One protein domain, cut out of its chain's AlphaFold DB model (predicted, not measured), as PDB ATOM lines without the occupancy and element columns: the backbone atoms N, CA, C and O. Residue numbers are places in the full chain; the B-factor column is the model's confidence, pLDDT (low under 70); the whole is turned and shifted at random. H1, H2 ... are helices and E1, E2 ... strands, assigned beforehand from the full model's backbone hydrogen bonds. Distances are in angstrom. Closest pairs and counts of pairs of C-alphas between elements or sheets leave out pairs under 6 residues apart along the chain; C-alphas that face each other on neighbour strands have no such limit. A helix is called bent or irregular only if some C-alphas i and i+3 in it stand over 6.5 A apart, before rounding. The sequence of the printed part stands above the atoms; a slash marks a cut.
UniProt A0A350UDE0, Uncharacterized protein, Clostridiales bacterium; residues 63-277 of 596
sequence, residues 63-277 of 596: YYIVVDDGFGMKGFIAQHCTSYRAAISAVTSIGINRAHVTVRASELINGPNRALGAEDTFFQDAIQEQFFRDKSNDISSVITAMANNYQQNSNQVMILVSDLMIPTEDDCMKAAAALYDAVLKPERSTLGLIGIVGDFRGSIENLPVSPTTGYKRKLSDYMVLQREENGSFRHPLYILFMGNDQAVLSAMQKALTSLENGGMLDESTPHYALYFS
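Overview. This is residues 63 to 277 of the 596 residues of an uncharacterized protein of Clostridiales bacterium (UniProt A0A350UDE0). A twisted sheet of six strands forms the middle of this domain, with H2 and H8 packed over one face and H6 and H7 over the other, which makes three layers, helices on both faces of a sheet. Two long strands, E4 and E5, form a hairpin within the sheet, and the 32 residues that join them, 201 to 232, have no named element and reach up to 31 A from the mean of the C-alphas. The 215 printed residues include eight named helices and six named strands, in the order E1 H1 H2 E2 H3 H4 H5 H6 E3 H7 E4 E5 H8 E6. The sheet is mixed, with the order E2 E1 E3 E5 E4 E6, and the class is mixed, helices and strands. The whole is compact, with a radius of gyration of the C-alphas of 16.7 A, and rounded, spanning 45 by 38 by 33 A.

Along the chain. The strands are E2, residues 100 to 104; E1, 63 to 67, beginning at C-alpha 63 (-36.945, -34.335, 11.408); E3, 156 to 162, 19.3 A long; E5, 233 to 244, 35.2 A; E4, 189 to 200, 32.9 A, which bends by 57 degrees at residue 197; and E6, 273 to 275, ending at C-alpha 275 (-44.616, -46.278, 22.019). The longer helices are H2, residues 83 to 95, 19.3 A; H6, 139 to 152, 20.0 A; H7, 169 to 184, 20.2 A; and H8, 245 to 261, 24.7 A, from C-alpha 245 (-42.274, -37.510, 23.609). The shorter ones are H1, 71 to 77; H3, 105 to 109; H4, 122 to 126; and H5, 129 to 132. H1 is only just irregular: C-alphas 72 and 75 are 6.9 A apart.

Arrangement. In the sheet, E2 and E1 are parallel, with N 65 and O 101 at 2.8 A. E1 and E3 are parallel, with N 66 and O 159 at 2.7 A. E3 and E5 are antiparallel, with N 160 and O 240 at 2.8 A. E5 and E4, a hairpin, are antiparallel, with N 196 and O 237 at 2.8 A. E4 and the edge strand E6 are antiparallel, with N 193 and O 274 at 2.8 A. E1, H1 H2, E2 is a strand-helix-strand unit, two parallel neighbour strands with helices between; E3, H7, E4 and E5, H8, E6 are split ones, with another strand between the two; the three crossovers are right-handed. H8 lies over E5 and E4 at a height over the sheet of 8.6 A. H2, on the same face, touches H8 at a steep tilt of 46 degrees, opposite ways; their closest C-alphas, Ala 90 and Ala 255, are 4.8 A apart. On the opposite face H6 lies over E3, at a height of 9.3 A, and touches H7 at a shallow tilt of 21 degrees, the same way; the closest C-alphas, Ser 140 and Ala 175, are 5.0 A apart. H3 and H1 are on that face too. H3 touches H6, closest at the C-alphas of Ile 109 and Ala 145, 6.0 A. H1 touches H5, closest at the C-alphas of Lys 74 and Phe 132, 6.3 A. H5 is only just not on the sheet, with 4 pairs of C-alphas within 10 A, and H4 only grazes it with residues 122 to 126. H6 and H8 are apart. Every O i to N i+4 pair is within hydrogen-bond range in H3, H4, H6, H7 and H8, against 7 of 9 in H2 and 0 of 3 in H1, where 1 of 4 O i to N i+3 pairs is; H5 is too short for an i+4 pair.

Size, cuts and confidence. The two C-alphas farthest apart, those of Asn 97 and Thr 212, are 52.9 A apart. The printed part has no cut. The long links are H3 to H4, E4 to E5 and H8 to E6. The mean pLDDT of the printed part is 74.9; 66 residues are under 70, among them 111 to 120, 201 to 234 and 266 to 271.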
ATOM      1  N   TYR A  63     -37.115 -32.880  11.505       87.38
ATOM      2  CA  TYR A  63     -36.945 -34.335  11.408       87.38
ATOM      3  C   TYR A  63     -35.566 -34.693  10.882       87.38
ATOM      4  O   TYR A  63     -35.085 -34.089   9.927       87.38
ATOM      5  N   TYR A  64     -34.956 -35.717  11.459       89.12
ATOM      6  CA  TYR A  64     -33.682 -36.251  11.005       89.12
ATOM      7  C   TYR A  64     -33.868 -37.718  10.627       89.12
ATOM      8  O   TYR A  64     -33.970 -38.599  11.479       89.12
ATOM      9  N   ILE A  65     -33.982 -37.967   9.328       90.31
ATOM     10  CA  ILE A  65     -34.338 -39.260   8.758       90.31
ATOM     11  C   ILE A  65     -33.064 -39.979   8.323       90.31
ATOM     12  O   ILE A  65     -32.332 -39.522   7.446       90.31
ATOM     13  N   VAL A  66     -32.830 -41.135   8.922       91.12
ATOM     14  CA  VAL A  66     -31.717 -42.031   8.652       91.12
ATOM     15  C   VAL A  66     -32.251 -43.239   7.895       91.12
ATOM     16  O   VAL A  66     -33.158 -43.936   8.351       91.12
ATOM     17  N   VAL A  67     -31.681 -43.497   6.725       89.88
ATOM     18  CA  VAL A  67     -31.934 -44.733   5.981       89.88
ATOM     19  C   VAL A  67     -30.718 -45.630   6.134       89.88
ATOM     20  O   VAL A  67     -29.605 -45.228   5.787       89.88
ATOM     21  N   ASP A  68     -30.931 -46.834   6.661       88.06
ATOM     22  CA  ASP A  68     -29.880 -47.839   6.755       88.06
ATOM     23  C   ASP A  68     -29.450 -48.287   5.355       88.06
ATOM     24  O   ASP A  68     -30.263 -48.799   4.589       88.06
ATOM     25  N   ASP A  69     -28.184 -48.052   5.009       82.44
ATOM     26  CA  ASP A  69     -27.572 -48.423   3.733       82.44
ATOM     27  C   ASP A  69     -26.675 -49.670   3.837       82.44
ATOM     28  O   ASP A  69     -25.919 -49.977   2.909       82.44
ATOM     29  N   GLY A  70     -26.777 -50.414   4.943       74.81
ATOM     30  CA  GLY A  70     -26.045 -51.652   5.178       74.81
ATOM     31  C   GLY A  70     -26.443 -52.807   4.249       74.81
ATOM     32  O   GLY A  70     -27.509 -52.833   3.628       74.81
ATOM     33  N   PHE A  71     -25.583 -53.831   4.174       62.84
ATOM     34  CA  PHE A  71     -25.777 -54.993   3.292       62.84
ATOM     35  C   PHE A  71     -27.074 -55.779   3.548       62.84
ATOM     36  O   PHE A  71     -27.567 -56.417   2.618       62.84
ATOM     37  N   GLY A  72     -27.624 -55.729   4.768       65.94
ATOM     38  CA  GLY A  72     -28.908 -56.353   5.108       65.94
ATOM     39  C   GLY A  72     -30.084 -55.756   4.333       65.94
ATOM     40  O   GLY A  72     -30.951 -56.485   3.869       65.94
ATOM     41  N   MET A  73     -30.038 -54.458   4.029       78.50
ATOM     42  CA  MET A  73     -31.163 -53.725   3.442       78.50
ATOM     43  C   MET A  73     -31.342 -53.931   1.930       78.50
ATOM     44  O   MET A  73     -32.420 -53.685   1.388       78.50
ATOM     45  N   LYS A  74     -30.324 -54.453   1.229       73.12
ATOM     46  CA  LYS A  74     -30.351 -54.664  -0.234       73.12
ATOM     47  C   LYS A  74     -31.470 -55.580  -0.714       73.12
ATOM     48  O   LYS A  74     -31.948 -55.415  -1.832       73.12
ATOM     49  N   GLY A  75     -31.875 -56.566   0.083       71.94
ATOM     50  CA  GLY A  75     -32.902 -57.513  -0.354       71.94
ATOM     51  C   GLY A  75     -34.315 -56.926  -0.383       71.94
ATOM     52  O   GLY A  75     -35.178 -57.483  -1.052       71.94
ATOM     53  N   PHE A  76     -34.556 -55.794   0.280       74.94
ATOM     54  CA  PHE A  76     -35.875 -55.158   0.351       74.94
ATOM     55  C   PHE A  76     -36.239 -54.283  -0.853       74.94
ATOM     56  O   PHE A  76     -37.395 -53.901  -1.020       74.94
ATOM     57  N   ILE A  77     -35.260 -53.936  -1.684       74.56
ATOM     58  CA  ILE A  77     -35.416 -53.003  -2.812       74.56
ATOM     59  C   ILE A  77     -35.474 -53.705  -4.173       74.56
ATOM     60  O   ILE A  77     -35.497 -53.047  -5.215       74.56
ATOM     61  N   ALA A  78     -35.511 -55.041  -4.185       68.38
ATOM     62  CA  ALA A  78     -35.723 -55.798  -5.411       68.38
ATOM     63  C   ALA A  78     -37.043 -55.366  -6.078       68.38
ATOM     64  O   ALA A  78     -38.005 -55.005  -5.406       68.38
ATOM     65  N   GLN A  79     -37.129 -55.439  -7.412       67.38
ATOM     66  CA  GLN A  79     -38.287 -54.933  -8.180       67.38
ATOM     67  C   GLN A  79     -39.651 -55.516  -7.760       67.38
ATOM     68  O   GLN A  79     -40.687 -54.936  -8.077       67.38
ATOM     69  N   HIS A  80     -39.648 -56.652  -7.065       62.91
ATOM     70  CA  HIS A  80     -40.837 -57.349  -6.583       62.91
ATOM     71  C   HIS A  80     -41.201 -57.019  -5.129       62.91
ATOM     72  O   HIS A  80     -42.213 -57.508  -4.646       62.91
ATOM     73  N   CYS A  81     -40.398 -56.212  -4.434       71.56
ATOM     74  CA  CYS A  81     -40.580 -55.878  -3.029       71.56
ATOM     75  C   CYS A  81     -41.171 -54.467  -2.909       71.56
ATOM     76  O   CYS A  81     -40.579 -53.480  -3.351       71.56
ATOM     77  N   THR A  82     -42.382 -54.370  -2.356       77.50
ATOM     78  CA  THR A  82     -43.132 -53.098  -2.271       77.50
ATOM     79  C   THR A  82     -43.155 -52.502  -0.861       77.50
ATOM     80  O   THR A  82     -43.324 -51.292  -0.711       77.50
ATOM     81  N   SER A  83     -42.890 -53.319   0.159       82.19
ATOM     82  CA  SER A  83     -42.897 -52.950   1.581       82.19
ATOM     83  C   SER A  83     -41.929 -51.822   1.932       82.19
ATOM     84  O   SER A  83     -42.304 -50.869   2.608       82.19
ATOM     85  N   TYR A  84     -40.697 -51.872   1.427       85.62
ATOM     86  CA  TYR A  84     -39.702 -50.837   1.705       85.62
ATOM     87  C   TYR A  84     -40.059 -49.494   1.072       85.62
ATOM     88  O   TYR A  84     -39.893 -48.449   1.694       85.62
ATOM     89  N   ARG A  85     -40.644 -49.505  -0.133       85.56
ATOM     90  CA  ARG A  85     -41.163 -48.277  -0.754       85.56
ATOM     91  C   ARG A  85     -42.281 -47.662   0.081       85.56
ATOM     92  O   ARG A  85     -42.336 -46.441   0.200       85.56
ATOM     93  N   ALA A  86     -43.139 -48.488   0.676       86.00
ATOM     94  CA  ALA A  86     -44.177 -48.010   1.579       86.00
ATOM     95  C   ALA A  86     -43.602 -47.459   2.893       86.00
ATOM     96  O   ALA A  86     -44.033 -46.393   3.320       86.00
ATOM     97  N   ALA A  87     -42.586 -48.100   3.482       89.00
ATOM     98  CA  ALA A  87     -41.890 -47.575   4.660       89.00
ATOM     99  C   ALA A  87     -41.228 -46.215   4.378       89.00
ATOM    100  O   ALA A  87     -41.406 -45.267   5.142       89.00
ATOM    101  N   ILE A  88     -40.540 -46.081   3.238       88.44
ATOM    102  CA  ILE A  88     -39.971 -44.804   2.793       88.44
ATOM    103  C   ILE A  88     -41.073 -43.759   2.590       88.44
ATOM    104  O   ILE A  88     -40.970 -42.670   3.140       88.44
ATOM    105  N   SER A  89     -42.162 -44.098   1.892       87.12
ATOM    106  CA  SER A  89     -43.307 -43.195   1.702       87.12
ATOM    107  C   SER A  89     -43.929 -42.749   3.031       87.12
ATOM    108  O   SER A  89     -44.285 -41.578   3.188       87.12
ATOM    109  N   ALA A  90     -44.038 -43.655   4.005       89.19
ATOM    110  CA  ALA A  90     -44.545 -43.347   5.335       89.19
ATOM    111  C   ALA A  90     -43.654 -42.323   6.041       89.19
ATOM    112  O   ALA A  90     -44.161 -41.307   6.513       89.19
ATOM    113  N   VAL A  91     -42.334 -42.515   6.029       88.88
ATOM    114  CA  VAL A  91     -41.393 -41.578   6.655       88.88
ATOM    115  C   VAL A  91     -41.328 -40.242   5.909       88.88
ATOM    116  O   VAL A  91     -41.358 -39.187   6.543       88.88
ATOM    117  N   THR A  92     -41.338 -40.250   4.574       85.50
ATOM    118  CA  THR A  92     -41.411 -39.021   3.769       85.50
ATOM    119  C   THR A  92     -42.665 -38.216   4.111       85.50
ATOM    120  O   THR A  92     -42.586 -36.999   4.254       85.50
ATOM    121  N   SER A  93     -43.811 -38.878   4.321       83.06
ATOM    122  CA  SER A  93     -45.077 -38.205   4.643       83.06
ATOM    123  C   SER A  93     -45.061 -37.429   5.967       83.06
ATOM    124  O   SER A  93     -45.796 -36.451   6.117       83.06
ATOM    125  N   ILE A  94     -44.188 -37.803   6.908       82.88
ATOM    126  CA  ILE A  94     -44.023 -37.111   8.195       82.88
ATOM    127  C   ILE A  94     -43.409 -35.720   7.989       82.88
ATOM    128  O   ILE A  94     -43.850 -34.755   8.622       82.88
ATOM    129  N   GLY A  95     -42.418 -35.628   7.094       67.25
ATOM    130  CA  GLY A  95     -41.641 -34.420   6.807       67.25
ATOM    131  C   GLY A  95     -42.290 -33.450   5.815       67.25
ATOM    132  O   GLY A  95     -41.776 -32.348   5.631       67.25
ATOM    133  N   ILE A  96     -43.420 -33.809   5.188       66.12
ATOM    134  CA  ILE A  96     -44.114 -32.929   4.233       66.12
ATOM    135  C   ILE A  96     -44.502 -31.618   4.938       66.12
ATOM    136  O   ILE A  96     -45.240 -31.619   5.926       66.12
ATOM    137  N   ASN A  97     -44.014 -30.494   4.401       61.03
ATOM    138  CA  ASN A  97     -44.165 -29.129   4.930       61.03
ATOM    139  C   ASN A  97     -43.414 -28.828   6.245       61.03
ATOM    140  O   ASN A  97     -43.746 -27.850   6.918       61.03
ATOM    141  N   ARG A  98     -42.416 -29.635   6.627       70.19
ATOM    142  CA  ARG A  98     -41.561 -29.386   7.799       70.19
ATOM    143  C   ARG A  98     -40.079 -29.508   7.436       70.19
ATOM    144  O   ARG A  98     -39.712 -30.211   6.494       70.19
ATOM    145  N   ALA A  99     -39.223 -28.812   8.187       70.50
ATOM    146  CA  ALA A  99     -37.779 -28.906   8.008       70.50
ATOM    147  C   ALA A  99     -37.323 -30.341   8.299       70.50
ATOM    148  O   ALA A  99     -37.590 -30.871   9.379       70.50
ATOM    149  N   HIS A 100     -36.653 -30.974   7.341       79.06
ATOM    150  CA  HIS A 100     -36.122 -32.315   7.521       79.06
ATOM    151  C   HIS A 100     -34.740 -32.458   6.886       79.06
ATOM    152  O   HIS A 100     -34.411 -31.801   5.902       79.06
ATOM    153  N   VAL A 101     -33.927 -33.323   7.478       84.75
ATOM    154  CA  VAL A 101     -32.612 -33.719   6.985       84.75
ATOM    155  C   VAL A 101     -32.654 -35.216   6.745       84.75
ATOM    156  O   VAL A 101     -33.113 -35.966   7.601       84.75
ATOM    157  N   THR A 102     -32.187 -35.654   5.582       85.50
ATOM    158  CA  THR A 102     -32.098 -37.074   5.228       85.50
ATOM    159  C   THR A 102     -30.646 -37.474   5.063       85.50
ATOM    160  O   THR A 102     -29.910 -36.802   4.339       85.50
ATOM    161  N   VAL A 103     -30.234 -38.567   5.699       86.81
ATOM    162  CA  VAL A 103     -28.863 -39.082   5.608       86.81
ATOM    163  C   VAL A 103     -28.832 -40.596   5.490       86.81
ATOM    164  O   VAL A 103     -29.755 -41.301   5.909       86.81
ATOM    165  N   ARG A 104     -27.730 -41.107   4.942       87.69
ATOM    166  CA  ARG A 104     -27.410 -42.533   5.017       87.69
ATOM    167  C   ARG A 104     -26.856 -42.878   6.397       87.69
ATOM    168  O   ARG A 104     -26.131 -42.079   6.993       87.69
ATOM    169  N   ALA A 105     -27.126 -44.083   6.886       88.81
ATOM    170  CA  ALA A 105     -26.556 -44.564   8.142       88.81
ATOM    171  C   ALA A 105     -25.016 -44.544   8.132       88.81
ATOM    172  O   ALA A 105     -24.387 -44.106   9.100       88.81
ATOM    173  N   SER A 106     -24.392 -44.926   7.015       85.88
ATOM    174  CA  SER A 106     -22.937 -44.863   6.856       85.88
ATOM    175  C   SER A 106     -22.373 -43.432   6.886       85.88
ATOM    176  O   SER A 106     -21.245 -43.230   7.340       85.88
ATOM    177  N   GLU A 107     -23.134 -42.424   6.450       85.44
ATOM    178  CA  GLU A 107     -22.743 -41.007   6.533       85.44
ATOM    179  C   GLU A 107     -22.844 -40.491   7.970       85.44
ATOM    180  O   GLU A 107     -21.951 -39.782   8.430       85.44
ATOM    181  N   LEU A 108     -23.885 -40.900   8.701       86.38
ATOM    182  CA  LEU A 108     -24.065 -40.551  10.109       86.38
ATOM    183  C   LEU A 108     -22.893 -41.048  10.976       86.38
ATOM    184  O   LEU A 108     -22.369 -40.290  11.792       86.38
ATOM    185  N   ILE A 109     -22.450 -42.295  10.776       84.69
ATOM    186  CA  ILE A 109     -21.361 -42.905  11.565       84.69
ATOM    187  C   ILE A 109     -20.005 -42.245  11.288       84.69
ATOM    188  O   ILE A 109     -19.220 -42.026  12.208       84.69
ATOM    189  N   ASN A 110     -19.706 -41.920  10.027       77.88
ATOM    190  CA  ASN A 110     -18.394 -41.389   9.633       77.88
ATOM    191  C   ASN A 110     -18.226 -39.879   9.908       77.88
ATOM    192  O   ASN A 110     -17.195 -39.295   9.558       77.88
ATOM    193  N   GLY A 111     -19.212 -39.251  10.556       61.66
ATOM    194  CA  GLY A 111     -19.248 -37.823  10.846       61.66
ATOM    195  C   GLY A 111     -19.790 -36.995   9.672       61.66
ATOM    196  O   GLY A 111     -19.741 -37.431   8.520       61.66
ATOM    197  N   PRO A 112     -20.301 -35.776   9.935       53.12
ATOM    198  CA  PRO A 112     -21.082 -34.990   8.983       53.12
ATOM    199  C   PRO A 112     -20.198 -34.322   7.919       53.12
ATOM    200  O   PRO A 112     -20.138 -33.102   7.805       53.12
ATOM    201  N   ASN A 113     -19.522 -35.105   7.084       44.16
ATOM    202  CA  ASN A 113     -18.972 -34.611   5.831       44.16
ATOM    203  C   ASN A 113     -20.030 -34.801   4.741       44.16
ATOM    204  O   ASN A 113     -19.933 -35.713   3.927       44.16
ATOM    205  N   ARG A 114     -21.000 -33.871   4.732       47.31
ATOM    206  CA  ARG A 114     -22.153 -33.739   3.814       47.31
ATOM    207  C   ARG A 114     -23.383 -34.562   4.208       47.31
ATOM    208  O   ARG A 114     -23.706 -35.545   3.561       47.31
ATOM    209  N   ALA A 115     -24.147 -34.061   5.182       46.75
ATOM    210  CA  ALA A 115     -25.592 -34.257   5.112       46.75
ATOM    211  C   ALA A 115     -26.057 -33.616   3.794       46.75
ATOM    212  O   ALA A 115     -25.896 -32.408   3.597       46.75
ATOM    213  N   LEU A 116     -26.513 -34.432   2.847       50.16
ATOM    214  CA  LEU A 116     -27.151 -33.932   1.639       50.16
ATOM    215  C   LEU A 116     -28.436 -33.243   2.099       50.16
ATOM    216  O   LEU A 116     -29.365 -33.907   2.549       50.16
ATOM    217  N   GLY A 117     -28.477 -31.911   2.042       44.78
ATOM    218  CA  GLY A 117     -29.753 -31.212   2.117       44.78
ATOM    219  C   GLY A 117     -30.642 -31.798   1.025       44.78
ATOM    220  O   GLY A 117     -30.263 -31.747  -0.148       44.78
ATOM    221  N   ALA A 118     -31.755 -32.427   1.409       48.22
ATOM    222  CA  ALA A 118     -32.799 -32.799   0.466       48.22
ATOM    223  C   ALA A 118     -33.210 -31.518  -0.281       48.22
ATOM    224  O   ALA A 118     -33.119 -30.417   0.250       48.22
ATOM    225  N   GLU A 119     -33.529 -31.572  -1.559       51.16
ATOM    226  CA  GLU A 119     -34.873 -31.898  -2.031       51.16
ATOM    227  C   GLU A 119     -34.678 -32.081  -3.550       51.16
ATOM    228  O   GLU A 119     -34.284 -31.152  -4.241       51.16
ATOM    229  N   ASP A 120     -34.550 -33.289  -4.099       56.12
ATOM    230  CA  ASP A 120     -35.697 -33.998  -4.683       56.12
ATOM    231  C   ASP A 120     -35.398 -35.487  -4.978       56.12
ATOM    232  O   ASP A 120     -36.307 -36.249  -5.313       56.12
ATOM    233  N   THR A 121     -34.138 -35.940  -4.860       70.69
ATOM    234  CA  THR A 121     -33.737 -37.284  -5.324       70.69
ATOM    235  C   THR A 121     -33.371 -38.270  -4.223       70.69
ATOM    236  O   THR A 121     -33.363 -39.457  -4.508       70.69
ATOM    237  N   PHE A 122     -33.129 -37.862  -2.967       82.38
ATOM    238  CA  PHE A 122     -32.630 -38.792  -1.933       82.38
ATOM    239  C   PHE A 122     -33.521 -40.031  -1.770       82.38
ATOM    240  O   PHE A 122     -33.039 -41.157  -1.849       82.38
ATOM    241  N   PHE A 123     -34.833 -39.843  -1.605       82.62
ATOM    242  CA  PHE A 123     -35.771 -40.963  -1.501       82.62
ATOM    243  C   PHE A 123     -35.952 -41.714  -2.828       82.62
ATOM    244  O   PHE A 123     -36.242 -42.908  -2.815       82.62
ATOM    245  N   GLN A 124     -35.746 -41.048  -3.972       81.38
ATOM    246  CA  GLN A 124     -35.728 -41.702  -5.287       81.38
ATOM    247  C   GLN A 124     -34.481 -42.575  -5.472       81.38
ATOM    248  O   GLN A 124     -34.550 -43.599  -6.150       81.38
ATOM    249  N   ASP A 125     -33.362 -42.193  -4.863       82.38
ATOM    250  CA  ASP A 125     -32.121 -42.954  -4.846       82.38
ATOM    251  C   ASP A 125     -32.227 -44.100  -3.832       82.38
ATOM    252  O   ASP A 125     -31.864 -45.223  -4.158       82.38
ATOM    253  N   ALA A 126     -32.807 -43.861  -2.649       81.81
ATOM    254  CA  ALA A 126     -32.978 -44.851  -1.580       81.81
ATOM    255  C   ALA A 126     -33.787 -46.088  -2.003       81.81
ATOM    256  O   ALA A 126     -33.626 -47.155  -1.424       81.81
ATOM    257  N   ILE A 127     -34.620 -45.985  -3.041       83.12
ATOM    258  CA  ILE A 127     -35.362 -47.124  -3.608       83.12
ATOM    259  C   ILE A 127     -34.602 -47.862  -4.730       83.12
ATOM    260  O   ILE A 127     -35.188 -48.716  -5.399       83.12
ATOM    261  N   GLN A 128     -33.328 -47.531  -4.967       82.94
ATOM    262  CA  GLN A 128     -32.468 -48.123  -5.996       82.94
ATOM    263  C   GLN A 128     -31.298 -48.905  -5.383       82.94
ATOM    264  O   GLN A 128     -30.683 -48.482  -4.407       82.94
ATOM    265  N   GLU A 129     -30.898 -50.012  -6.018       76.31
ATOM    266  CA  GLU A 129     -29.778 -50.863  -5.566       76.31
ATOM    267  C   GLU A 129     -28.445 -50.130  -5.437       76.31
ATOM    268  O   GLU A 129     -27.612 -50.478  -4.598       76.31
ATOM    269  N   GLN A 130     -28.236 -49.097  -6.248       79.50
ATOM    270  CA  GLN A 130     -27.035 -48.274  -6.241       79.50
ATOM    271  C   GLN A 130     -26.835 -47.541  -4.911       79.50
ATOM    272  O   GLN A 130     -25.689 -47.303  -4.531       79.50
ATOM    273  N   PHE A 131     -27.913 -47.216  -4.194       78.75
ATOM    274  CA  PHE A 131     -27.844 -46.518  -2.912       78.75
ATOM    275  C   PHE A 131     -27.098 -47.322  -1.843       78.75
ATOM    276  O   PHE A 131     -26.367 -46.740  -1.049       78.75
ATOM    277  N   PHE A 132     -27.183 -48.651  -1.909       76.44
ATOM    278  CA  PHE A 132     -26.628 -49.586  -0.926       76.44
ATOM    279  C   PHE A 132     -25.267 -50.168  -1.348       76.44
ATOM    280  O   PHE A 132     -24.740 -51.087  -0.715       76.44
ATOM    281  N   ARG A 133     -24.690 -49.736  -2.478       70.06
ATOM    282  CA  ARG A 133     -23.412 -50.289  -2.955       70.06
ATOM    283  C   ARG A 133     -22.265 -49.912  -2.011       70.06
ATOM    284  O   ARG A 133     -22.136 -48.766  -1.607       70.06
ATOM    285  N   ASP A 134     -21.415 -50.897  -1.719       60.88
ATOM    286  CA  ASP A 134     -20.108 -50.731  -1.066       60.88
ATOM    287  C   ASP A 134     -20.103 -50.165   0.372       60.88
ATOM    288  O   ASP A 134     -19.076 -49.653   0.826       60.88
ATOM    289  N   LYS A 135     -21.217 -50.277   1.114       65.56
ATOM    290  CA  LYS A 135     -21.341 -49.790   2.500       65.56
ATOM    291  C   LYS A 135     -21.769 -50.896   3.467       65.56
ATOM    292  O   LYS A 135     -22.656 -51.695   3.188       65.56
ATOM    293  N   SER A 136     -21.086 -50.942   4.609       64.00
ATOM    294  CA  SER A 136     -21.365 -51.824   5.742       64.00
ATOM    295  C   SER A 136     -21.290 -50.993   7.011       64.00
ATOM    296  O   SER A 136     -20.205 -50.552   7.387       64.00
ATOM    297  N   ASN A 137     -22.422 -50.834   7.674       71.56
ATOM    298  CA  ASN A 137     -22.531 -50.347   9.041       71.56
ATOM    299  C   ASN A 137     -23.132 -51.451   9.914       71.56
ATOM    300  O   ASN A 137     -23.977 -52.221   9.457       71.56
ATOM    301  N   ASP A 138     -22.686 -51.535  11.164       76.56
ATOM    302  CA  ASP A 138     -23.386 -52.283  12.201       76.56
ATOM    303  C   ASP A 138     -24.491 -51.404  12.801       76.56
ATOM    304  O   ASP A 138     -24.296 -50.209  13.041       76.56
ATOM    305  N   ILE A 139     -25.668 -51.984  13.036       82.31
ATOM    306  CA  ILE A 139     -26.831 -51.213  13.483       82.31
ATOM    307  C   ILE A 139     -26.649 -50.616  14.886       82.31
ATOM    308  O   ILE A 139     -27.154 -49.530  15.161       82.31
ATOM    309  N   SER A 140     -25.866 -51.261  15.755       83.06
ATOM    310  CA  SER A 140     -25.506 -50.723  17.071       83.06
ATOM    311  C   SER A 140     -24.809 -49.369  16.978       83.06
ATOM    312  O   SER A 140     -25.155 -48.449  17.722       83.06
ATOM    313  N   SER A 141     -23.870 -49.209  16.044       87.00
ATOM    314  CA  SER A 141     -23.187 -47.936  15.807       87.00
ATOM    315  C   SER A 141     -24.124 -46.889  15.219       87.00
ATOM    316  O   SER A 141     -23.998 -45.717  15.567       87.00
ATOM    317  N   VAL A 142     -25.092 -47.289  14.386       89.88
ATOM    318  CA  VAL A 142     -26.128 -46.374  13.870       89.88
ATOM    319  C   VAL A 142     -26.982 -45.840  15.017       89.88
ATOM    320  O   VAL A 142     -27.087 -44.625  15.169       89.88
ATOM    321  N   ILE A 143     -27.534 -46.725  15.853       89.94
ATOM    322  CA  ILE A 143     -28.353 -46.352  17.017       89.94
ATOM    323  C   ILE A 143     -27.553 -45.442  17.957       89.94
ATOM    324  O   ILE A 143     -28.044 -44.398  18.380       89.94
ATOM    325  N   THR A 144     -26.290 -45.784  18.221       89.12
ATOM    326  CA  THR A 144     -25.396 -44.980  19.067       89.12
ATOM    327  C   THR A 144     -25.132 -43.597  18.462       89.12
ATOM    328  O   THR A 144     -25.175 -42.589  19.164       89.12
ATOM    329  N   ALA A 145     -24.887 -43.513  17.154       90.38
ATOM    330  CA  ALA A 145     -24.673 -42.238  16.477       90.38
ATOM    331  C   ALA A 145     -25.947 -41.379  16.453       90.38
ATOM    332  O   ALA A 145     -25.863 -40.165  16.639       90.38
ATOM    333  N   MET A 146     -27.123 -41.996  16.292       91.69
ATOM    334  CA  MET A 146     -28.409 -41.304  16.394       91.69
ATOM    335  C   MET A 146     -28.644 -40.748  17.797       91.69
ATOM    336  O   MET A 146     -28.975 -39.572  17.931       91.69
ATOM    337  N   ALA A 147     -28.416 -41.567  18.826       89.69
ATOM    338  CA  ALA A 147     -28.506 -41.180  20.229       89.69
ATOM    339  C   ALA A 147     -27.599 -39.976  20.541       89.69
ATOM    340  O   ALA A 147     -28.061 -38.960  21.060       89.69
ATOM    341  N   ASN A 148     -26.331 -40.040  20.123       88.19
ATOM    342  CA  ASN A 148     -25.372 -38.947  20.295       88.19
ATOM    343  C   ASN A 148     -25.789 -37.673  19.540       88.19
ATOM    344  O   ASN A 148     -25.632 -36.566  20.053       88.19
ATOM    345  N   ASN A 149     -26.316 -37.806  18.317       88.06
ATOM    346  CA  ASN A 149     -26.773 -36.660  17.533       88.06
ATOM    347  C   ASN A 149     -28.000 -35.988  18.168       88.06
ATOM    348  O   ASN A 149     -28.054 -34.759  18.233       88.06
ATOM    349  N   TYR A 150     -28.942 -36.783  18.681       87.44
ATOM    350  CA  TYR A 150     -30.106 -36.288  19.411       87.44
ATOM    351  C   TYR A 150     -29.706 -35.550  20.690       87.44
ATOM    352  O   TYR A 150     -30.172 -34.440  20.916       87.44
ATOM    353  N   GLN A 151     -28.767 -36.087  21.476       84.25
ATOM    354  CA  GLN A 151     -28.252 -35.398  22.668       84.25
ATOM    355  C   GLN A 151     -27.624 -34.030  22.344       84.25
ATOM    356  O   GLN A 151     -27.702 -33.108  23.153       84.25
ATOM    357  N   GLN A 152     -27.019 -33.875  21.162       83.56
ATOM    358  CA  GLN A 152     -26.473 -32.592  20.699       83.56
ATOM    359  C   GLN A 152     -27.550 -31.640  20.153       83.56
ATOM    360  O   GLN A 152     -27.344 -30.428  20.162       83.56
ATOM    361  N   ASN A 153     -28.682 -32.169  19.679       81.56
ATOM    362  CA  ASN A 153     -29.765 -31.419  19.043       81.56
ATOM    363  C   ASN A 153     -31.133 -31.955  19.500       81.56
ATOM    364  O   ASN A 153     -31.860 -32.569  18.724       81.56
ATOM    365  N   SER A 154     -31.515 -31.709  20.754       77.50
ATOM    366  CA  SER A 154     -32.716 -32.311  21.363       77.50
ATOM    367  C   SER A 154     -34.059 -31.805  20.809       77.50
ATOM    368  O   SER A 154     -35.105 -32.371  21.109       77.50
ATOM    369  N   ASN A 155     -34.056 -30.776  19.955       79.81
ATOM    370  CA  ASN A 155     -35.262 -30.204  19.336       79.81
ATOM    371  C   ASN A 155     -35.664 -30.891  18.012       79.81
ATOM    372  O   ASN A 155     -36.330 -30.279  17.171       79.81
ATOM    373  N   GLN A 156     -35.240 -32.137  17.790       85.31
ATOM    374  CA  GLN A 156     -35.532 -32.886  16.568       85.31
ATOM    375  C   GLN A 156     -36.110 -34.271  16.866       85.31
ATOM    376  O   GLN A 156     -35.897 -34.824  17.942       85.31
ATOM    377  N   VAL A 157     -36.803 -34.852  15.887       89.88
ATOM    378  CA  VAL A 157     -37.189 -36.269  15.913       89.88
ATOM    379  C   VAL A 157     -36.281 -37.036  14.962       89.88
ATOM    380  O   VAL A 157     -36.281 -36.789  13.754       89.88
ATOM    381  N   MET A 158     -35.518 -37.972  15.511       92.88
ATOM    382  CA  MET A 158     -34.714 -38.924  14.761       92.88
ATOM    383  C   MET A 158     -35.601 -40.079  14.296       92.88
ATOM    384  O   MET A 158     -36.364 -40.634  15.086       92.88
ATOM    385  N   ILE A 159     -35.486 -40.465  13.028       94.50
ATOM    386  CA  ILE A 159     -36.235 -41.580  12.442       94.50
ATOM    387  C   ILE A 159     -35.250 -42.495  11.728       94.50
ATOM    388  O   ILE A 159     -34.454 -42.008  10.936       94.50
ATOM    389  N   LEU A 160     -35.307 -43.801  11.968       93.88
ATOM    390  CA  LEU A 160     -34.475 -44.803  11.303       93.88
ATOM    391  C   LEU A 160     -35.335 -45.855  10.617       93.88
ATOM    392  O   LEU A 160     -36.197 -46.450  11.251       93.88
ATOM    393  N   VAL A 161     -35.047 -46.119   9.342       92.19
ATOM    394  CA  VAL A 161     -35.615 -47.246   8.588       92.19
ATOM    395  C   VAL A 161     -34.545 -48.325   8.435       92.19
ATOM    396  O   VAL A 161     -33.533 -48.079   7.776       92.19
ATOM    397  N   SER A 162     -34.754 -49.498   9.041       87.44
ATOM    398  CA  SER A 162     -33.774 -50.600   9.073       87.44
ATOM    399  C   SER A 162     -34.432 -51.951   9.391       87.44
ATOM    400  O   SER A 162     -35.519 -52.002   9.962       87.44
ATOM    401  N   ASP A 163     -33.761 -53.054   9.059       79.94
ATOM    402  CA  ASP A 163     -34.089 -54.410   9.526       79.94
ATOM    403  C   ASP A 163     -33.760 -54.634  11.017       79.94
ATOM    404  O   ASP A 163     -34.154 -55.645  11.601       79.94
ATOM    405  N   LEU A 164     -33.063 -53.673  11.638       80.69
ATOM    406  CA  LEU A 164     -32.587 -53.688  13.020       80.69
ATOM    407  C   LEU A 164     -31.821 -54.964  13.406       80.69
ATOM    408  O   LEU A 164     -31.853 -55.405  14.560       80.69
ATOM    409  N   MET A 165     -31.101 -55.565  12.457       75.75
ATOM    410  CA  MET A 165     -30.398 -56.818  12.703       75.75
ATOM    411  C   MET A 165     -29.166 -56.614  13.606       75.75
ATOM    412  O   MET A 165     -28.116 -56.146  13.164       75.75
ATOM    413  N   ILE A 166     -29.272 -57.036  14.872       72.50
ATOM    414  CA  ILE A 166     -28.178 -57.029  15.859       72.50
ATOM    415  C   ILE A 166     -27.615 -58.453  16.019       72.50
ATOM    416  O   ILE A 166     -28.289 -59.317  16.587       72.50
ATOM    417  N   PRO A 167     -26.386 -58.735  15.540       62.38
ATOM    418  CA  PRO A 167     -25.848 -60.094  15.514       62.38
ATOM    419  C   PRO A 167     -25.216 -60.559  16.838       62.38
ATOM    420  O   PRO A 167     -25.002 -61.763  16.997       62.38
ATOM    421  N   THR A 168     -24.889 -59.653  17.774       65.75
ATOM    422  CA  THR A 168     -24.157 -59.979  19.016       65.75
ATOM    423  C   THR A 168     -24.760 -59.340  20.275       65.75
ATOM    424  O   THR A 168     -25.430 -58.310  20.202       65.75
ATOM    425  N   GLU A 169     -24.501 -59.949  21.440       66.31
ATOM    426  CA  GLU A 169     -24.947 -59.448  22.751       66.31
ATOM    427  C   GLU A 169     -24.268 -58.137  23.121       66.31
ATOM    428  O   GLU A 169     -24.920 -57.205  23.577       66.31
ATOM    429  N   ASP A 170     -22.965 -58.033  22.873       69.06
ATOM    430  CA  ASP A 170     -22.203 -56.826  23.183       69.06
ATOM    431  C   ASP A 170     -22.753 -55.616  22.420       69.06
ATOM    432  O   ASP A 170     -22.871 -54.522  22.971       69.06
ATOM    433  N   ASP A 171     -23.122 -55.808  21.154       74.69
ATOM    434  CA  ASP A 171     -23.704 -54.755  20.321       74.69
ATOM    435  C   ASP A 171     -25.128 -54.397  20.767       74.69
ATOM    436  O   ASP A 171     -25.496 -53.219  20.775       74.69
ATOM    437  N   CYS A 172     -25.892 -55.386  21.237       74.38
ATOM    438  CA  CYS A 172     -27.179 -55.178  21.896       74.38
ATOM    439  C   CYS A 172     -27.054 -54.288  23.128       74.38
ATOM    440  O   CYS A 172     -27.784 -53.312  23.270       74.38
ATOM    441  N   MET A 173     -26.118 -54.622  24.018       75.25
ATOM    442  CA  MET A 173     -25.919 -53.913  25.279       75.25
ATOM    443  C   MET A 173     -25.434 -52.482  25.046       75.25
ATOM    444  O   MET A 173     -25.880 -51.567  25.734       75.25
ATOM    445  N   LYS A 174     -24.574 -52.259  24.040       80.31
ATOM    446  CA  LYS A 174     -24.165 -50.907  23.625       80.31
ATOM    447  C   LYS A 174     -25.347 -50.087  23.116       80.31
ATOM    448  O   LYS A 174     -25.512 -48.946  23.539       80.31
ATOM    449  N   ALA A 175     -26.166 -50.661  22.231       83.25
ATOM    450  CA  ALA A 175     -27.347 -49.984  21.706       83.25
ATOM    451  C   ALA A 175     -28.352 -49.667  22.826       83.25
ATOM    452  O   ALA A 175     -28.830 -48.539  22.906       83.25
ATOM    453  N   ALA A 176     -28.606 -50.619  23.731       82.25
ATOM    454  CA  ALA A 176     -29.479 -50.435  24.890       82.25
ATOM    455  C   ALA A 176     -29.003 -49.285  25.783       82.25
ATOM    456  O   ALA A 176     -29.784 -48.395  26.109       82.25
ATOM    457  N   ALA A 177     -27.710 -49.264  26.123       81.81
ATOM    458  CA  ALA A 177     -27.125 -48.204  26.938       81.81
ATOM    459  C   ALA A 177     -27.240 -46.828  26.261       81.81
ATOM    460  O   ALA A 177     -27.627 -45.856  26.905       81.81
ATOM    461  N   ALA A 178     -26.973 -46.748  24.953       86.00
ATOM    462  CA  ALA A 178     -27.101 -45.503  24.200       86.00
ATOM    463  C   ALA A 178     -28.551 -44.988  24.163       86.00
ATOM    464  O   ALA A 178     -28.783 -43.793  24.345       86.00
ATOM    465  N   LEU A 179     -29.530 -45.879  23.961       85.81
ATOM    466  CA  LEU A 179     -30.955 -45.533  23.997       85.81
ATOM    467  C   LEU A 179     -31.396 -45.081  25.396       85.81
ATOM    468  O   LEU A 179     -32.125 -44.095  25.515       85.81
ATOM    469  N   TYR A 180     -30.918 -45.754  26.446       82.88
ATOM    470  CA  TYR A 180     -31.207 -45.375  27.825       82.88
ATOM    471  C   TYR A 180     -30.711 -43.960  28.138       82.88
ATOM    472  O   TYR A 180     -31.489 -43.115  28.575       82.88
ATOM    473  N   ASP A 181     -29.442 -43.665  27.851       82.44
ATOM    474  CA  ASP A 181     -28.843 -42.368  28.176       82.44
ATOM    475  C   ASP A 181     -29.383 -41.214  27.322       82.44
ATOM    476  O   ASP A 181     -29.437 -40.072  27.787       82.44
ATOM    477  N   ALA A 182     -29.747 -41.473  26.066       81.94
ATOM    478  CA  ALA A 182     -30.214 -40.427  25.162       81.94
ATOM    479  C   ALA A 182     -31.716 -40.167  25.240       81.94
ATOM    480  O   ALA A 182     -32.129 -39.061  24.893       81.94
ATOM    481  N   VAL A 183     -32.518 -41.156  25.640       79.56
ATOM    482  CA  VAL A 183     -33.971 -41.071  25.470       79.56
ATOM    483  C   VAL A 183     -34.762 -41.513  26.688       79.56
ATOM    484  O   VAL A 183     -35.705 -40.819  27.023       79.56
ATOM    485  N   LEU A 184     -34.392 -42.594  27.377       76.62
ATOM    486  CA  LEU A 184     -35.176 -43.050  28.539       76.62
ATOM    487  C   LEU A 184     -34.879 -42.236  29.801       76.62
ATOM    488  O   LEU A 184     -35.773 -41.939  30.578       76.62
ATOM    489  N   LYS A 185     -33.613 -41.878  30.029       79.12
ATOM    490  CA  LYS A 185     -33.184 -41.131  31.217       79.12
ATOM    491  C   LYS A 185     -33.564 -39.638  31.195       79.12
ATOM    492  O   LYS A 185     -33.891 -39.121  32.263       79.12
ATOM    493  N   PRO A 186     -33.445 -38.901  30.072       71.88
ATOM    494  CA  PRO A 186     -33.834 -37.493  30.027       71.88
ATOM    495  C   PRO A 186     -35.354 -37.317  30.106       71.88
ATOM    496  O   PRO A 186     -36.084 -38.051  29.454       71.88
ATOM    497  N   GLU A 187     -35.833 -36.305  30.836       68.94
ATOM    498  CA  GLU A 187     -37.265 -35.977  30.858       68.94
ATOM    499  C   GLU A 187     -37.754 -35.515  29.469       68.94
ATOM    500  O   GLU A 187     -37.065 -34.759  28.773       68.94
ATOM    501  N   ARG A 188     -38.985 -35.894  29.102       73.69
ATOM    502  CA  ARG A 188     -39.697 -35.523  27.866       73.69
ATOM    503  C   ARG A 188     -39.100 -36.092  26.583       73.69
ATOM    504  O   ARG A 188     -39.291 -35.498  25.515       73.69
ATOM    505  N   SER A 189     -38.379 -37.204  26.662       80.88
ATOM    506  CA  SER A 189     -37.818 -37.912  25.511       80.88
ATOM    507  C   SER A 189     -38.363 -39.338  25.463       80.88
ATOM    508  O   SER A 189     -38.489 -40.007  26.475       80.88
ATOM    509  N   THR A 190     -38.698 -39.825  24.270       86.31
ATOM    510  CA  THR A 190     -39.257 -41.171  24.113       86.31
ATOM    511  C   THR A 190     -38.767 -41.886  22.862       86.31
ATOM    512  O   THR A 190     -38.216 -41.290  21.925       86.31
ATOM    513  N   LEU A 191     -39.008 -43.193  22.864       90.12
ATOM    514  CA  LEU A 191     -38.785 -44.108  21.766       90.12
ATOM    515  C   LEU A 191     -40.122 -44.568  21.190       90.12
ATOM    516  O   LEU A 191     -41.103 -44.788  21.898       90.12
ATOM    517  N   GLY A 192     -40.126 -44.776  19.883       90.25
ATOM    518  CA  GLY A 192     -41.227 -45.399  19.169       90.25
ATOM    519  C   GLY A 192     -40.700 -46.447  18.205       90.25
ATOM    520  O   GLY A 192     -39.645 -46.257  17.609       90.25
ATOM    521  N   LEU A 193     -41.423 -47.538  18.011       91.19
ATOM    522  CA  LEU A 193     -41.081 -48.572  17.043       91.19
ATOM    523  C   LEU A 193     -42.327 -48.959  16.260       91.19
ATOM    524  O   LEU A 193     -43.380 -49.176  16.846       91.19
ATOM    525  N   ILE A 194     -42.202 -49.074  14.943       89.81
ATOM    526  CA  ILE A 194     -43.210 -49.687  14.075       89.81
ATOM    527  C   ILE A 194     -42.544 -50.854  13.354       89.81
ATOM    528  O   ILE A 194     -41.487 -50.671  12.752       89.81
ATOM    529  N   GLY A 195     -43.147 -52.038  13.409       86.44
ATOM    530  CA  GLY A 195     -42.765 -53.209  12.628       86.44
ATOM    531  C   GLY A 195     -43.659 -53.382  11.402       86.44
ATOM    532  O   GLY A 195     -44.871 -53.192  11.462       86.44
ATOM    533  N   ILE A 196     -43.067 -53.759  10.274       83.31
ATOM    534  CA  ILE A 196     -43.769 -54.094   9.032       83.31
ATOM    535  C   ILE A 196     -43.214 -55.424   8.530       83.31
ATOM    536  O   ILE A 196     -42.001 -55.633   8.505       83.31
ATOM    537  N   VAL A 197     -44.088 -56.322   8.078       77.94
ATOM    538  CA  VAL A 197     -43.659 -57.559   7.415       77.94
ATOM    539  C   VAL A 197     -43.396 -57.266   5.943       77.94
ATOM    540  O   VAL A 197     -44.322 -57.077   5.157       77.94
ATOM    541  N   GLY A 198     -42.122 -57.209   5.564       73.94
ATOM    542  CA  GLY A 198     -41.714 -56.876   4.209       73.94
ATOM    543  C   GLY A 198     -41.414 -58.080   3.324       73.94
ATOM    544  O   GLY A 198     -40.988 -59.128   3.803       73.94
ATOM    545  N   ASP A 199     -41.581 -57.900   2.014       74.00
ATOM    546  CA  ASP A 199     -41.046 -58.833   1.024       74.00
ATOM    547  C   ASP A 199     -39.543 -58.595   0.872       74.00
ATOM    548  O   ASP A 199     -39.094 -57.461   0.693       74.00
ATOM    549  N   PHE A 200     -38.771 -59.673   0.917       73.44
ATOM    550  CA  PHE A 200     -37.318 -59.643   0.862       73.44
ATOM    551  C   PHE A 200     -36.787 -60.649  -0.151       73.44
ATOM    552  O   PHE A 200     -37.130 -61.832  -0.128       73.44
ATOM    553  N   ARG A 201     -35.884 -60.203  -1.021       69.75
ATOM    554  CA  ARG A 201     -35.223 -61.047  -2.015       69.75
ATOM    555  C   ARG A 201     -33.755 -60.655  -2.156       69.75
ATOM    556  O   ARG A 201     -33.412 -59.728  -2.879       69.75
ATOM    557  N   GLY A 202     -32.873 -61.394  -1.495       62.91
ATOM    558  CA  GLY A 202     -31.433 -61.141  -1.529       62.91
ATOM    559  C   GLY A 202     -30.658 -62.097  -0.629       62.91
ATOM    560  O   GLY A 202     -31.182 -63.131  -0.224       62.91
ATOM    561  N   SER A 203     -29.415 -61.751  -0.308       55.28
ATOM    562  CA  SER A 203     -28.607 -62.399   0.730       55.28
ATOM    563  C   SER A 203     -28.189 -61.356   1.762       55.28
ATOM    564  O   SER A 203     -27.711 -60.295   1.374       55.28
ATOM    565  N   ILE A 204     -28.317 -61.659   3.054       55.31
ATOM    566  CA  ILE A 204     -27.780 -60.808   4.121       55.31
ATOM    567  C   ILE A 204     -26.307 -61.189   4.331       55.31
ATOM    568  O   ILE A 204     -25.993 -62.311   4.723       55.31
ATOM    569  N   GLU A 205     -25.373 -60.284   4.031       48.06
ATOM    570  CA  GLU A 205     -23.926 -60.578   4.093       48.06
ATOM    571  C   GLU A 205     -23.309 -60.437   5.503       48.06
ATOM    572  O   GLU A 205     -22.172 -60.884   5.721       48.06
ATOM    573  N   ASN A 206     -24.081 -59.878   6.447       48.44
ATOM    574  CA  ASN A 206     -23.727 -59.613   7.851       48.44
ATOM    575  C   ASN A 206     -24.262 -60.677   8.830       48.44
ATOM    576  O   ASN A 206     -24.389 -60.426  10.027       48.44
ATOM    577  N   LEU A 207     -24.594 -61.870   8.334       52.38
ATOM    578  CA  LEU A 207     -25.083 -62.953   9.184       52.38
ATOM    579  C   LEU A 207     -23.989 -63.448  10.148       52.38
ATOM    580  O   LEU A 207     -22.821 -63.537   9.748       52.38
ATOM    581  N   PRO A 208     -24.347 -63.829  11.391       45.75
ATOM    582  CA  PRO A 208     -23.392 -64.353  12.360       45.75
ATOM    583  C   PRO A 208     -22.615 -65.543  11.794       45.75
ATOM    584  O   PRO A 208     -23.180 -66.440  11.158       45.75
ATOM    585  N   VAL A 209     -21.308 -65.583  12.049       47.44
ATOM    586  CA  VAL A 209     -20.480 -66.741  11.703       47.44
ATOM    587  C   VAL A 209     -20.795 -67.862  12.686       47.44
ATOM    588  O   VAL A 209     -20.826 -67.652  13.897       47.44
ATOM    589  N   SER A 210     -21.050 -69.066  12.175       43.84
ATOM    590  CA  SER A 210     -21.268 -70.225  13.033       43.84
ATOM    591  C   SER A 210     -20.026 -70.470  13.900       43.84
ATOM    592  O   SER A 210     -18.957 -70.738  13.343       43.84
ATOM    593  N   PRO A 211     -20.143 -70.459  15.241       40.06
ATOM    594  CA  PRO A 211     -19.004 -70.745  16.114       40.06
ATOM    595  C   PRO A 211     -18.534 -72.201  15.978       40.06
ATOM    596  O   PRO A 211     -17.422 -72.536  16.371       40.06
ATOM    597  N   THR A 212     -19.371 -73.074  15.406       38.53
ATOM    598  CA  THR A 212     -19.091 -74.503  15.226       38.53
ATOM    599  C   THR A 212     -18.442 -74.810  13.879       38.53
ATOM    600  O   THR A 212     -17.616 -75.712  13.798       38.53
ATOM    601  N   THR A 213     -18.814 -74.094  12.812       46.06
ATOM    602  CA  THR A 213     -18.353 -74.413  11.449       46.06
ATOM    603  C   THR A 213     -17.441 -73.350  10.838       46.06
ATOM    604  O   THR A 213     -16.838 -73.608   9.801       46.06
ATOM    605  N   GLY A 214     -17.327 -72.163  11.443       42.62
ATOM    606  CA  GLY A 214     -16.526 -71.051  10.917       42.62
ATOM    607  C   GLY A 214     -17.075 -70.429   9.626       42.62
ATOM    608  O   GLY A 214     -16.482 -69.491   9.099       42.62
ATOM    609  N   TYR A 215     -18.209 -70.918   9.113       45.03
ATOM    610  CA  TYR A 215     -18.862 -70.390   7.918       45.03
ATOM    611  C   TYR A 215     -19.880 -69.300   8.271       45.03
ATOM    612  O   TYR A 215     -20.566 -69.381   9.296       45.03
ATOM    613  N   LYS A 216     -20.006 -68.300   7.387       47.81
ATOM    614  CA  LYS A 216     -21.129 -67.353   7.405       47.81
ATOM    615  C   LYS A 216     -22.433 -68.142   7.267       47.81
ATOM    616  O   LYS A 216     -22.555 -68.954   6.346       47.81
ATOM    617  N   ARG A 217     -23.376 -67.931   8.186       49.59
ATOM    618  CA  ARG A 217     -24.716 -68.529   8.099       49.59
ATOM    619  C   ARG A 217     -25.449 -67.997   6.862       49.59
ATOM    620  O   ARG A 217     -25.114 -66.923   6.365       49.59
ATOM    621  N   LYS A 218     -26.387 -68.773   6.318       50.22
ATOM    622  CA  LYS A 218     -27.193 -68.395   5.146       50.22
ATOM    623  C   LYS A 218     -28.448 -67.651   5.589       50.22
ATOM    624  O   LYS A 218     -28.907 -67.833   6.707       50.22
ATOM    625  N   LEU A 219     -29.031 -66.854   4.692       48.09
ATOM    626  CA  LEU A 219     -30.293 -66.147   4.949       48.09
ATOM    627  C   LEU A 219     -31.424 -67.097   5.341       48.09
ATOM    628  O   LEU A 219     -32.234 -66.765   6.185       48.09
ATOM    629  N   SER A 220     -31.456 -68.295   4.759       47.22
ATOM    630  CA  SER A 220     -32.409 -69.330   5.156       47.22
ATOM    631  C   SER A 220     -32.339 -69.645   6.653       47.22
ATOM    632  O   SER A 220     -33.354 -69.972   7.247       47.22
ATOM    633  N   ASP A 221     -31.167 -69.471   7.266       45.06
ATOM    634  CA  ASP A 221     -30.896 -69.771   8.668       45.06
ATOM    635  C   ASP A 221     -31.325 -68.625   9.610       45.06
ATOM    636  O   ASP A 221     -31.099 -68.739  10.810       45.06
ATOM    637  N   TYR A 222     -31.899 -67.521   9.100       48.72
ATOM    638  CA  TYR A 222     -32.392 -66.380   9.886       48.72
ATOM    639  C   TYR A 222     -33.631 -65.720   9.253       48.72
ATOM    640  O   TYR A 222     -33.616 -65.326   8.094       48.72
ATOM    641  N   MET A 223     -34.668 -65.478  10.064       54.69
ATOM    642  CA  MET A 223     -35.728 -64.483   9.799       54.69
ATOM    643  C   MET A 223     -36.478 -64.634   8.455       54.69
ATOM    644  O   MET A 223     -36.539 -63.694   7.661       54.69
ATOM    645  N   VAL A 224     -37.081 -65.803   8.213       54.19
ATOM    646  CA  VAL A 224     -37.948 -66.070   7.048       54.19
ATOM    647  C   VAL A 224     -39.338 -66.510   7.507       54.19
ATOM    648  O   VAL A 224     -39.592 -67.701   7.635       54.19
ATOM    649  N   LEU A 225     -40.249 -65.568   7.772       53.34
ATOM    650  CA  LEU A 225     -41.589 -65.893   8.298       53.34
ATOM    651  C   LEU A 225     -42.375 -66.815   7.360       53.34
ATOM    652  O   LEU A 225     -43.109 -67.695   7.795       53.34
ATOM    653  N   GLN A 226     -42.180 -66.627   6.057       57.41
ATOM    654  CA  GLN A 226     -42.739 -67.461   5.007       57.41
ATOM    655  C   GLN A 226     -41.894 -67.300   3.743       57.41
ATOM    656  O   GLN A 226     -41.355 -66.220   3.480       57.41
ATOM    657  N   ARG A 227     -41.789 -68.364   2.944       60.53
ATOM    658  CA  ARG A 227     -41.229 -68.308   1.593       60.53
ATOM    659  C   ARG A 227     -42.364 -68.364   0.581       60.53
ATOM    660  O   ARG A 227     -43.113 -69.337   0.549       60.53
ATOM    661  N   GLU A 228     -42.464 -67.340  -0.249       61.12
ATOM    662  CA  GLU A 228     -43.424 -67.304  -1.345       61.12
ATOM    663  C   GLU A 228     -42.916 -68.100  -2.557       61.12
ATOM    664  O   GLU A 228     -41.708 -68.271  -2.764       61.12
ATOM    665  N   GLU A 229     -43.838 -68.575  -3.400       60.53
ATOM    666  CA  GLU A 229     -43.523 -69.359  -4.609       60.53
ATOM    667  C   GLU A 229     -42.632 -68.594  -5.608       60.53
ATOM    668  O   GLU A 229     -41.873 -69.193  -6.367       60.53
ATOM    669  N   ASN A 230     -42.675 -67.259  -5.569       60.81
ATOM    670  CA  ASN A 230     -41.845 -66.355  -6.372       60.81
ATOM    671  C   ASN A 230     -40.381 -66.244  -5.872       60.81
ATOM    672  O   ASN A 230     -39.559 -65.584  -6.517       60.81
ATOM    673  N   GLY A 231     -40.041 -66.888  -4.747       61.03
ATOM    674  CA  GLY A 231     -38.714 -66.859  -4.133       61.03
ATOM    675  C   GLY A 231     -38.455 -65.684  -3.183       61.03
ATOM    676  O   GLY A 231     -37.313 -65.541  -2.744       61.03
ATOM    677  N   SER A 232     -39.466 -64.870  -2.873       64.56
ATOM    678  CA  SER A 232     -39.421 -63.845  -1.826       64.56
ATOM    679  C   SER A 232     -39.586 -64.464  -0.438       64.56
ATOM    680  O   SER A 232     -40.250 -65.488  -0.257       64.56
ATOM    681  N   PHE A 233     -38.983 -63.818   0.551       68.19
ATOM    682  CA  PHE A 233     -39.094 -64.147   1.961       68.19
ATOM    683  C   PHE A 233     -39.836 -63.031   2.689       68.19
ATOM    684  O   PHE A 233     -39.613 -61.859   2.404       68.19
ATOM    685  N   ARG A 234     -40.684 -63.385   3.651       69.38
ATOM    686  CA  ARG A 234     -41.260 -62.416   4.584       69.38
ATOM    687  C   ARG A 234     -40.226 -62.100   5.672       69.38
ATOM    688  O   ARG A 234     -39.884 -62.985   6.457       69.38
ATOM    689  N   HIS A 235     -39.712 -60.872   5.681       73.50
ATOM    690  CA  HIS A 235     -38.653 -60.394   6.579       73.50
ATOM    691  C   HIS A 235     -39.098 -59.091   7.269       73.50
ATOM    692  O   HIS A 235     -39.683 -58.232   6.601       73.50
ATOM    693  N   PRO A 236     -38.875 -58.919   8.583       77.88
ATOM    694  CA  PRO A 236     -39.314 -57.721   9.282       77.88
ATOM    695  C   PRO A 236     -38.478 -56.499   8.896       77.88
ATOM    696  O   PRO A 236     -37.256 -56.557   8.783       77.88
ATOM    697  N   LEU A 237     -39.171 -55.383   8.721       83.31
ATOM    698  CA  LEU A 237     -38.624 -54.056   8.498       83.31
ATOM    699  C   LEU A 237     -39.172 -53.141   9.587       83.31
ATOM    700  O   LEU A 237     -40.378 -53.129   9.828       83.31
ATOM    701  N   TYR A 238     -38.307 -52.360  10.220       87.81
ATOM    702  CA  TYR A 238     -38.686 -51.496  11.325       87.81
ATOM    703  C   TYR A 238     -38.508 -50.019  10.986       87.81
ATOM    704  O   TYR A 238     -37.623 -49.624  10.221       87.81
ATOM    705  N   ILE A 239     -39.349 -49.201  11.615       93.00
ATOM    706  CA  ILE A 239     -39.202 -47.753  11.683       93.00
ATOM    707  C   ILE A 239     -39.039 -47.387  13.161       93.00
ATOM    708  O   ILE A 239     -39.989 -47.495  13.936       93.00
ATOM    709  N   LEU A 240     -37.827 -46.997  13.549       93.25
ATOM    710  CA  LEU A 240     -37.484 -46.555  14.901       93.25
ATOM    711  C   LEU A 240     -37.569 -45.027  14.979       93.25
ATOM    712  O   LEU A 240     -37.055 -44.328  14.110       93.25
ATOM    713  N   PHE A 241     -38.173 -44.520  16.045       93.44
ATOM    714  CA  PHE A 241     -38.333 -43.104  16.347       93.44
ATOM    715  C   PHE A 241     -37.644 -42.784  17.672       93.44
ATOM    716  O   PHE A 241     -37.763 -43.546  18.629       93.44
ATOM    717  N   MET A 242     -36.952 -41.649  17.733       91.75
ATOM    718  CA  MET A 242     -36.368 -41.105  18.961       91.75
ATOM    719  C   MET A 242     -36.584 -39.599  18.973       91.75
ATOM    720  O   MET A 242     -36.345 -38.940  17.962       91.75
ATOM    721  N   GLY A 243     -37.007 -39.026  20.089       89.00
ATOM    722  CA  GLY A 243     -37.174 -37.580  20.152       89.00
ATOM    723  C   GLY A 243     -38.017 -37.131  21.322       89.00
ATOM    724  O   GLY A 243     -38.292 -37.911  22.229       89.00
ATOM    725  N   ASN A 244     -38.469 -35.878  21.260       85.62
ATOM    726  CA  ASN A 244     -39.444 -35.385  22.216       85.62
ATOM    727  C   ASN A 244     -40.712 -36.243  22.181       85.62
ATOM    728  O   ASN A 244     -41.231 -36.560  21.105       85.62
ATOM    729  N   ASP A 245     -41.205 -36.553  23.371       80.94
ATOM    730  CA  ASP A 245     -42.274 -37.510  23.609       80.94
ATOM    731  C   ASP A 245     -43.491 -37.323  22.682       80.94
ATOM    732  O   ASP A 245     -43.881 -38.181  21.882       80.94
ATOM    733  N   GLN A 246     -43.993 -36.097  22.670       79.62
ATOM    734  CA  GLN A 246     -45.160 -35.711  21.908       79.62
ATOM    735  C   GLN A 246     -44.929 -35.723  20.380       79.62
ATOM    736  O   GLN A 246     -45.815 -36.074  19.581       79.62
ATOM    737  N   ALA A 247     -43.739 -35.302  19.955       83.19
ATOM    738  CA  ALA A 247     -43.368 -35.237  18.549       83.19
ATOM    739  C   ALA A 247     -43.201 -36.645  17.955       83.19
ATOM    740  O   ALA A 247     -43.599 -36.875  16.808       83.19
ATOM    741  N   VAL A 248     -42.689 -37.590  18.751       88.44
ATOM    742  CA  VAL A 248     -42.601 -39.011  18.395       88.44
ATOM    743  C   VAL A 248     -43.992 -39.615  18.234       88.44
ATOM    744  O   VAL A 248     -44.271 -40.161  17.165       88.44
ATOM    745  N   LEU A 249     -44.899 -39.441  19.205       86.25
ATOM    746  CA  LEU A 249     -46.272 -39.958  19.096       86.25
ATOM    747  C   LEU A 249     -46.972 -39.444  17.828       86.25
ATOM    748  O   LEU A 249     -47.577 -40.205  17.072       86.25
ATOM    749  N   SER A 250     -46.826 -38.148  17.544       85.06
ATOM    750  CA  SER A 250     -47.388 -37.521  16.343       85.06
ATOM    751  C   SER A 250     -46.785 -38.076  15.047       85.06
ATOM    752  O   SER A 250     -47.500 -38.275  14.061       85.06
ATOM    753  N   ALA A 251     -45.470 -38.310  15.018       88.75
ATOM    754  CA  ALA A 251     -44.778 -38.890  13.870       88.75
ATOM    755  C   ALA A 251     -45.216 -40.342  13.625       88.75
ATOM    756  O   ALA A 251     -45.483 -40.712  12.480       88.75
ATOM    757  N   MET A 252     -45.372 -41.130  14.692       90.44
ATOM    758  CA  MET A 252     -45.851 -42.509  14.620       90.44
ATOM    759  C   MET A 252     -47.285 -42.599  14.091       90.44
ATOM    760  O   MET A 252     -47.530 -43.366  13.165       90.44
ATOM    761  N   GLN A 253     -48.222 -41.783  14.595       87.75
ATOM    762  CA  GLN A 253     -49.611 -41.770  14.097       87.75
ATOM    763  C   GLN A 253     -49.671 -41.451  12.595       87.75
ATOM    764  O   GLN A 253     -50.411 -42.090  11.843       87.75
ATOM    765  N   LYS A 254     -48.856 -40.491  12.131       88.25
ATOM    766  CA  LYS A 254     -48.739 -40.169  10.700       88.25
ATOM    767  C   LYS A 254     -48.174 -41.338   9.894       88.25
ATOM    768  O   LYS A 254     -48.718 -41.651   8.837       88.25
ATOM    769  N   ALA A 255     -47.112 -41.976  10.386       90.31
ATOM    770  CA  ALA A 255     -46.501 -43.127   9.730       90.31
ATOM    771  C   ALA A 255     -47.493 -44.291   9.602       90.31
ATOM    772  O   ALA A 255     -47.698 -44.790   8.500       90.31
ATOM    773  N   LEU A 256     -48.164 -44.660  10.696       89.44
ATOM    774  CA  LEU A 256     -49.172 -45.723  10.727       89.44
ATOM    775  C   LEU A 256     -50.336 -45.428   9.780       89.44
ATOM    776  O   LEU A 256     -50.681 -46.274   8.963       89.44
ATOM    777  N   THR A 257     -50.868 -44.203   9.797       87.94
ATOM    778  CA  THR A 257     -51.922 -43.785   8.858       87.94
ATOM    779  C   THR A 257     -51.460 -43.891   7.398       87.94
ATOM    780  O   THR A 257     -52.226 -44.293   6.525       87.94
ATOM    781  N   SER A 258     -50.205 -43.539   7.106       89.12
ATOM    782  CA  SER A 258     -49.632 -43.651   5.759       89.12
ATOM    783  C   SER A 258     -49.484 -45.112   5.316       89.12
ATOM    784  O   SER A 258     -49.820 -45.452   4.182       89.12
ATOM    785  N   LEU A 259     -49.059 -45.994   6.226       88.00
ATOM    786  CA  LEU A 259     -48.946 -47.435   5.989       88.00
ATOM    787  C   LEU A 259     -50.316 -48.111   5.800       88.00
ATOM    788  O   LEU A 259     -50.454 -48.936   4.897       88.00
ATOM    789  N   GLU A 260     -51.331 -47.727   6.583       86.19
ATOM    790  CA  GLU A 260     -52.729 -48.160   6.403       86.19
ATOM    791  C   GLU A 260     -53.266 -47.746   5.030       86.19
ATOM    792  O   GLU A 260     -53.750 -48.575   4.261       86.19
ATOM    793  N   ASN A 261     -53.125 -46.466   4.674       84.75
ATOM    794  CA  ASN A 261     -53.574 -45.954   3.377       84.75
ATOM    795  C   ASN A 261     -52.827 -46.602   2.200       84.75
ATOM    796  O   ASN A 261     -53.368 -46.692   1.097       84.75
ATOM    797  N   GLY A 262     -51.585 -47.040   2.426       78.19
ATOM    798  CA  GLY A 262     -50.771 -47.785   1.469       78.19
ATOM    799  C   GLY A 262     -51.093 -49.280   1.379       78.19
ATOM    800  O   GLY A 262     -50.467 -49.965   0.573       78.19
ATOM    801  N   GLY A 263     -52.032 -49.791   2.187       75.12
ATOM    802  CA  GLY A 263     -52.422 -51.203   2.214       75.12
ATOM    803  C   GLY A 263     -51.381 -52.138   2.839       75.12
ATOM    804  O   GLY A 263     -51.438 -53.339   2.605       75.12
ATOM    805  N   MET A 264     -50.418 -51.599   3.597       75.31
ATOM    806  CA  MET A 264     -49.403 -52.392   4.313       75.31
ATOM    807  C   MET A 264     -49.853 -52.812   5.712       75.31
ATOM    808  O   MET A 264     -49.265 -53.717   6.296       75.31
ATOM    809  N   LEU A 265     -50.867 -52.134   6.251       71.44
ATOM    810  CA  LEU A 265     -51.536 -52.472   7.499       71.44
ATOM    811  C   LEU A 265     -53.027 -52.606   7.182       71.44
ATOM    812  O   LEU A 265     -53.647 -51.648   6.716       71.44
ATOM    813  N   ASP A 266     -53.583 -53.792   7.398       63.19
ATOM    814  CA  ASP A 266     -55.006 -54.082   7.231       63.19
ATOM    815  C   ASP A 266     -55.552 -54.861   8.436       63.19
ATOM    816  O   ASP A 266     -54.799 -55.247   9.323       63.19
ATOM    817  N   GLU A 267     -56.864 -55.115   8.485       53.69
ATOM    818  CA  GLU A 267     -57.489 -55.845   9.604       53.69
ATOM    819  C   GLU A 267     -56.955 -57.281   9.788       53.69
ATOM    820  O   GLU A 267     -57.194 -57.895  10.828       53.69
ATOM    821  N   SER A 268     -56.242 -57.829   8.795       51.00
ATOM    822  CA  SER A 268     -55.622 -59.158   8.846       51.00
ATOM    823  C   SER A 268     -54.153 -59.138   9.286       51.00
ATOM    824  O   SER A 268     -53.594 -60.192   9.594       51.00
ATOM    825  N   THR A 269     -53.549 -57.950   9.366       53.69
ATOM    826  CA  THR A 269     -52.160 -57.718   9.766       53.69
ATOM    827  C   THR A 269     -52.147 -56.989  11.113       53.69
ATOM    828  O   THR A 269     -52.603 -55.849  11.185       53.69
ATOM    829  N   PRO A 270     -51.643 -57.597  12.202       58.75
ATOM    830  CA  PRO A 270     -51.605 -56.929  13.500       58.75
ATOM    831  C   PRO A 270     -50.828 -55.609  13.422       58.75
ATOM    832  O   PRO A 270     -49.797 -55.521  12.751       58.75
ATOM    833  N   HIS A 271     -51.296 -54.577  14.130       67.88
ATOM    834  CA  HIS A 271     -50.531 -53.342  14.288       67.88
ATOM    835  C   HIS A 271     -49.312 -53.610  15.172       67.88
ATOM    836  O   HIS A 271     -49.400 -53.606  16.396       67.88
ATOM    837  N   TYR A 272     -48.165 -53.836  14.542       81.19
ATOM    838  CA  TYR A 272     -46.890 -53.969  15.230       81.19
ATOM    839  C   TYR A 272     -46.324 -52.584  15.530       81.19
ATOM    840  O   TYR A 272     -45.614 -51.999  14.711       81.19
ATOM    841  N   ALA A 273     -46.675 -52.024  16.683       86.81
ATOM    842  CA  ALA A 273     -46.156 -50.738  17.119       86.81
ATOM    843  C   ALA A 273     -45.972 -50.687  18.637       86.81
ATOM    844  O   ALA A 273     -46.786 -51.218  19.384       86.81
ATOM    845  N   LEU A 274     -44.907 -50.017  19.074       87.19
ATOM    846  CA  LEU A 274     -44.585 -49.761  20.474       87.19
ATOM    847  C   LEU A 274     -44.273 -48.283  20.647       87.19
ATOM    848  O   LEU A 274     -43.477 -47.727  19.892       87.19
ATOM    849  N   TYR A 275     -44.872 -47.662  21.650       87.38
ATOM    850  CA  TYR A 275     -44.616 -46.278  22.019       87.38
ATOM    851  C   TYR A 275     -44.302 -46.229  23.508       87.38
ATOM    852  O   TYR A 275     -45.144 -46.595  24.320       87.38
ATOM    853  N   PHE A 276     -43.089 -45.815  23.866       85.56
ATOM    854  CA  PHE A 276     -42.599 -45.840  25.246       85.56
ATOM    855  C   PHE A 276     -43.002 -44.574  26.003       85.56
ATOM    856  O   PHE A 276     -42.162 -43.783  26.424       85.56
ATOM    857  N   SER A 277     -44.308 -44.378  26.149       78.00
ATOM    858  CA  SER A 277     -44.914 -43.223  26.816       78.00
ATOM    859  C   SER A 277     -44.286 -42.882  28.170       78.00
ATOM    860  O   SER A 277     -43.938 -43.762  28.969       78.00
TER     861      SER A 277